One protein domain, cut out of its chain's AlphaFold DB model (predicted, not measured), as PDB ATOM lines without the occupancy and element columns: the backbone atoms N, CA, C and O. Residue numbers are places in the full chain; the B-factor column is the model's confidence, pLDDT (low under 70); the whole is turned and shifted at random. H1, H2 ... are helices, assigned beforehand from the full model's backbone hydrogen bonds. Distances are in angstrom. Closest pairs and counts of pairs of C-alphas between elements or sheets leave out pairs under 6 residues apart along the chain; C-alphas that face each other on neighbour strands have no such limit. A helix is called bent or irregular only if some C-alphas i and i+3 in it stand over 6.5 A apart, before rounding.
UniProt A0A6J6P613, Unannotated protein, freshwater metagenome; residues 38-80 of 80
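This is residues 38 to 80 of the 80 residues of the protein "Unannotated protein" of freshwater metagenome (UniProt A0A6J6P613). Two helices, H1 and H2, meet at a corner near their tight link and spread apart from there as a V, with an unnamed stretch of chain at each open end. Residues 38 to 45 lead into H1 at the far end of one arm, and residues 76 to 80 follow H2 at the far end of the other. The printed part has 43 residues, with two named helices in the order H1, H2 and no named strand; its class is all helix. It is loose, with a radius of gyration of the C-alphas of 11.9 A, and only just elongated, spanning 34 by 23 by 13 A.

From the first printed residue, Val 38, the backbone runs to H1, residues 46 to 59. A tight link of four residues, 60 to 63, joins it to H2, residues 64 to 75. H1 and H2 touch only at the corner by this link, H1 with residues 57 to 58 alone and H2 with residues 64 to 68 alone. Their closest C-alphas, those of Leu 58 and Gly 64, are 4.0 A apart. The helices run opposite ways at a steep tilt of 46 degrees, and their centres are 13.3 A apart. In H1 and H2 every O i to N i+4 pair is within hydrogen-bond range.

H1 begins at C-alpha 46, (47.550, -7.841, 3.507), and measures 20.2 A to C-alpha 59, (40.941, 4.411, -11.063). H2 measures 16.1 A from C-alpha 64 to C-alpha 75, the latter at (51.979, -10.154, -14.589). Neither helix is bent.

The two C-alphas farthest apart, those of Gly 44 and Leu 80, are 35.7 A apart. The printed part has no cut, and Leu 80 is the chain's last residue. The mean pLDDT of the printed part is 93.1, and the model's confidence is low, under 70, at residues 78 to 80.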
ATOM      1  N   VAL A  38      28.087  -0.081  -1.220       92.31
ATOM      2  CA  VAL A  38      29.277   0.761  -1.323       92.31
ATOM      3  C   VAL A  38      30.467  -0.128  -1.604       92.31
ATOM      4  O   VAL A  38      30.574  -1.237  -1.076       92.31
ATOM      5  N   ARG A  39      31.415   0.395  -2.382       89.94
ATOM      6  CA  ARG A  39      32.711  -0.256  -2.500       89.94
ATOM      7  C   ARG A  39      33.396  -0.223  -1.134       89.94
ATOM      8  O   ARG A  39      33.621   0.849  -0.573       89.94
ATOM      9  N   ARG A  40      33.698  -1.401  -0.593       93.62
ATOM     10  CA  ARG A  40      34.365  -1.580   0.698       93.62
ATOM     11  C   ARG A  40      35.710  -2.256   0.481       93.62
ATOM     12  O   ARG A  40      35.768  -3.334  -0.097       93.62
ATOM     13  N   TYR A  41      36.753  -1.660   1.045       94.50
ATOM     14  CA  TYR A  41      38.082  -2.252   1.112       94.50
ATOM     15  C   TYR A  41      38.341  -2.787   2.517       94.50
ATOM     16  O   TYR A  41      38.256  -2.039   3.491       94.50
ATOM     17  N   ASP A  42      38.638  -4.081   2.633       94.00
ATOM     18  CA  ASP A  42      39.138  -4.650   3.883       94.00
ATOM     19  C   ASP A  42      40.662  -4.516   3.941       94.00
ATOM     20  O   ASP A  42      41.405  -5.375   3.473       94.00
ATOM     21  N   THR A  43      41.132  -3.406   4.504       96.38
ATOM     22  CA  THR A  43      42.565  -3.128   4.659       96.38
ATOM     23  C   THR A  43      43.162  -3.752   5.922       96.38
ATOM     24  O   THR A  43      44.329  -3.510   6.219       96.38
ATOM     25  N   GLY A  44      42.381  -4.526   6.687       94.88
ATOM     26  CA  GLY A  44      42.854  -5.227   7.883       94.88
ATOM     27  C   GLY A  44      43.674  -6.482   7.573       94.88
ATOM     28  O   GLY A  44      44.326  -7.020   8.464       94.88
ATOM     29  N   ASN A  45      43.670  -6.942   6.317       95.31
ATOM     30  CA  ASN A  45      44.470  -8.072   5.857       95.31
ATOM     31  C   ASN A  45      45.385  -7.663   4.676       95.31
ATOM     32  O   ASN A  45      45.001  -6.800   3.881       95.31
ATOM     33  N   PRO A  46      46.579  -8.275   4.517       97.06
ATOM     34  CA  PRO A  46      47.550  -7.841   3.507       97.06
ATOM     35  C   PRO A  46      47.048  -7.896   2.059       97.06
ATOM     36  O   PRO A  46      47.320  -6.986   1.279       97.06
ATOM     37  N   VAL A  47      46.302  -8.941   1.689       97.06
ATOM     38  CA  VAL A  47      45.801  -9.113   0.315       97.06
ATOM     39  C   VAL A  47      44.704  -8.094   0.005       97.06
ATOM     40  O   VAL A  47      44.706  -7.498  -1.071       97.06
ATOM     41  N   GLY A  48      43.800  -7.848   0.951       96.69
ATOM     42  CA  GLY A  48      42.752  -6.838   0.834       96.69
ATOM     43  C   GLY A  48      43.324  -5.425   0.743       96.69
ATOM     44  O   GLY A  48      42.878  -4.639  -0.092       96.69
ATOM     45  N   TRP A  49      44.380  -5.129   1.507       97.62
ATOM     46  CA  TRP A  49      45.112  -3.869   1.383       97.62
ATOM     47  C   TRP A  49      45.761  -3.700  -0.000       97.62
ATOM     48  O   TRP A  49      45.543  -2.676  -0.647       97.62
ATOM     49  N   LEU A  50      46.497  -4.703  -0.494       96.94
ATOM     50  CA  LEU A  50      47.112  -4.646  -1.829       96.94
ATOM     51  C   LEU A  50      46.065  -4.497  -2.940       96.94
ATOM     52  O   LEU A  50      46.254  -3.707  -3.862       96.94
ATOM     53  N   SER A  51      44.943  -5.209  -2.826       95.94
ATOM     54  CA  SER A  51      43.832  -5.114  -3.780       95.94
ATOM     55  C   SER A  51      43.241  -3.704  -3.805       95.94
ATOM     56  O   SER A  51      43.054  -3.135  -4.878       95.94
ATOM     57  N   ALA A  52      43.041  -3.094  -2.631       97.12
ATOM     58  CA  ALA A  52      42.569  -1.718  -2.520       97.12
ATOM     59  C   ALA A  52      43.523  -0.722  -3.191       97.12
ATOM     60  O   ALA A  52      43.084   0.151  -3.936       97.12
ATOM     61  N   VAL A  53      44.833  -0.873  -2.967       96.62
ATOM     62  CA  VAL A  53      45.854  -0.024  -3.597       96.62
ATOM     63  C   VAL A  53      45.817  -0.162  -5.118       96.62
ATOM     64  O   VAL A  53      45.822   0.848  -5.819       96.62
ATOM     65  N   VAL A  54      45.754  -1.392  -5.635       96.62
ATOM     66  CA  VAL A  54      45.713  -1.656  -7.079       96.62
ATOM     67  C   VAL A  54      44.470  -1.047  -7.723       96.62
ATOM     68  O   VAL A  54      44.591  -0.363  -8.737       96.62
ATOM     69  N   GLU A  55      43.290  -1.256  -7.136       96.44
ATOM     70  CA  GLU A  55      42.040  -0.693  -7.658       96.44
ATOM     71  C   GLU A  55      42.066   0.837  -7.676       96.44
ATOM     72  O   GLU A  55      41.802   1.444  -8.712       96.44
ATOM     73  N   LEU A  56      42.452   1.468  -6.562       96.56
ATOM     74  CA  LEU A  56      42.515   2.927  -6.465       96.56
ATOM     75  C   LEU A  56      43.547   3.530  -7.429       96.56
ATOM     76  O   LEU A  56      43.308   4.590  -8.006       96.56
ATOM     77  N   ALA A  57      44.685   2.862  -7.630       97.25
ATOM     78  CA  ALA A  57      45.696   3.300  -8.587       97.25
ATOM     79  C   ALA A  57      45.200   3.189 -10.037       97.25
ATOM     80  O   ALA A  57      45.461   4.085 -10.840       97.25
ATOM     81  N   LEU A  58      44.456   2.129 -10.370       97.25
ATOM     82  CA  LEU A  58      43.844   1.945 -11.689       97.25
ATOM     83  C   LEU A  58      42.729   2.959 -11.982       97.25
ATOM     84  O   LEU A  58      42.587   3.362 -13.138       97.25
ATOM     85  N   ASP A  59      41.987   3.385 -10.959       97.06
ATOM     86  CA  ASP A  59      40.941   4.411 -11.063       97.06
ATOM     87  C   ASP A  59      41.512   5.849 -11.066       97.06
ATOM     88  O   ASP A  59      40.784   6.809 -11.333       97.06
ATOM     89  N   HIS A  60      42.813   6.035 -10.802       97.81
ATOM     90  CA  HIS A  60      43.415   7.366 -10.698       97.81
ATOM     91  C   HIS A  60      43.460   8.096 -12.059       97.81
ATOM     92  O   HIS A  60      44.143   7.620 -12.973       97.81
ATOM     93  N   PRO A  61      42.880   9.307 -12.203       97.88
ATOM     94  CA  PRO A  61      42.745   9.986 -13.500       97.88
ATOM     95  C   PRO A  61      44.065  10.231 -14.245       97.88
ATOM     96  O   PRO A  61      44.125  10.128 -15.465       97.88
ATOM     97  N   GLN A  62      45.135  10.547 -13.512       97.81
ATOM     98  CA  GLN A  62      46.451  10.844 -14.091       97.81
ATOM     99  C   GLN A  62      47.341   9.604 -14.267       97.81
ATOM    100  O   GLN A  62      48.202   9.582 -15.142       97.81
ATOM    101  N   TYR A  63      47.170   8.583 -13.423       95.81
ATOM    102  CA  TYR A  63      48.158   7.508 -13.270       95.81
ATOM    103  C   TYR A  63      47.621   6.143 -13.688       95.81
ATOM    104  O   TYR A  63      48.415   5.279 -14.045       95.81
ATOM    105  N   GLY A  64      46.301   5.949 -13.723       98.00
ATOM    106  CA  GLY A  64      45.684   4.650 -13.983       98.00
ATOM    107  C   GLY A  64      46.060   4.052 -15.334       98.00
ATOM    108  O   GLY A  64      46.293   2.848 -15.428       98.00
ATOM    109  N   ALA A  65      46.212   4.882 -16.374       97.44
ATOM    110  CA  ALA A  65      46.645   4.416 -17.691       97.44
ATOM    111  C   ALA A  65      48.084   3.867 -17.668       97.44
ATOM    112  O   ALA A  65      48.323   2.743 -18.112       97.44
ATOM    113  N   ALA A  66      49.024   4.628 -17.101       97.19
ATOM    114  CA  ALA A  66      50.419   4.210 -16.972       97.19
ATOM    115  C   ALA A  66      50.559   3.001 -16.032       97.19
ATOM    116  O   ALA A  66      51.265   2.045 -16.344       97.19
ATOM    117  N   PHE A  67      49.824   2.999 -14.919       97.50
ATOM    118  CA  PHE A  67      49.840   1.911 -13.947       97.50
ATOM    119  C   PHE A  67      49.269   0.609 -14.520       97.50
ATOM    120  O   PHE A  67      49.816  -0.461 -14.276       97.50
ATOM    121  N   ARG A  68      48.223   0.675 -15.357       96.69
ATOM    122  CA  ARG A  68      47.690  -0.498 -16.067       96.69
ATOM    123  C   ARG A  68      48.718  -1.124 -17.008       96.69
ATOM    124  O   ARG A  68      48.798  -2.349 -17.078       96.69
ATOM    125  N   ALA A  69      49.475  -0.303 -17.737       95.94
ATOM    126  CA  ALA A  69      50.548  -0.795 -18.600       95.94
ATOM    127  C   ALA A  69      51.641  -1.490 -17.777       95.94
ATOM    128  O   ALA A  69      52.081  -2.584 -18.125       95.94
ATOM    129  N   GLU A  70      52.009  -0.898 -16.642       95.75
ATOM    130  CA  GLU A  70      53.000  -1.474 -15.736       95.75
ATOM    131  C   GLU A  70      52.522  -2.786 -15.097       95.75
ATOM    132  O   GLU A  70      53.278  -3.753 -15.042       95.75
ATOM    133  N   LEU A  71      51.252  -2.880 -14.689       95.38
ATOM    134  CA  LEU A  71      50.690  -4.126 -14.164       95.38
ATOM    135  C   LEU A  71      50.753  -5.260 -15.189       95.38
ATOM    136  O   LEU A  71      51.180  -6.350 -14.825       95.38
ATOM    137  N   ARG A  72      50.404  -5.009 -16.463       95.25
ATOM    138  CA  ARG A  72      50.524  -6.013 -17.542       95.25
ATOM    139  C   ARG A  72      51.956  -6.524 -17.689       95.25
ATOM    140  O   ARG A  72      52.170  -7.730 -17.793       95.25
ATOM    141  N   ARG A  73      52.934  -5.614 -17.612       95.25
ATOM    142  CA  ARG A  73      54.364  -5.951 -17.632       95.25
ATOM    143  C   ARG A  73      54.752  -6.852 -16.455       95.25
ATOM    144  O   ARG A  73      55.504  -7.802 -16.647       95.25
ATOM    145  N   VAL A  74      54.254  -6.565 -15.250       94.88
ATOM    146  CA  VAL A  74      54.559  -7.331 -14.028       94.88
ATOM    147  C   VAL A  74      53.931  -8.727 -14.048       94.88
ATOM    148  O   VAL A  74      54.583  -9.682 -13.632       94.88
ATOM    149  N   ILE A  75      52.699  -8.866 -14.543       94.75
ATOM    150  CA  ILE A  75      51.979 -10.154 -14.589       94.75
ATOM    151  C   ILE A  75      52.339 -11.018 -15.810       94.75
ATOM    152  O   ILE A  75      51.884 -12.154 -15.904       94.75
ATOM    153  N   GLY A  76      53.168 -10.507 -16.728       87.88
ATOM    154  CA  GLY A  76      53.620 -11.237 -17.916       87.88
ATOM    155  C   GLY A  76      52.581 -11.328 -19.038       87.88
ATOM    156  O   GLY A  76      52.682 -12.214 -19.887       87.88
ATOM    157  N   GLU A  77      51.591 -10.434 -19.061       77.56
ATOM    158  CA  GLU A  77      50.637 -10.345 -20.170       77.56
ATOM    159  C   GLU A  77      51.266  -9.607 -21.364       77.56
ATOM    160  O   GLU A  77      51.952  -8.599 -21.167       77.56
ATOM    161  N   PRO A  78      51.038 -10.061 -22.613       67.06
ATOM    162  CA  PRO A  78      51.533  -9.353 -23.784       67.06
ATOM    163  C   PRO A  78      50.930  -7.944 -23.853       67.06
ATOM    164  O   PRO A  78      49.710  -7.766 -23.866       67.06
ATOM    165  N   THR A  79      51.796  -6.931 -23.903       62.09
ATOM    166  CA  THR A  79      51.403  -5.552 -24.204       62.09
ATOM    167  C   THR A  79      50.966  -5.496 -25.668       62.09
ATOM    168  O   THR A  79      51.789  -5.743 -26.547       62.09
ATOM    169  N   LEU A  80      49.676  -5.236 -25.915       58.34
ATOM    170  CA  LEU A  80      49.141  -4.953 -27.255       58.34
ATOM    171  C   LEU A  80      49.796  -3.712 -27.869       58.34
ATOM    172  O   LEU A  80      50.004  -2.736 -27.108       58.34
TER     173      LEU A  80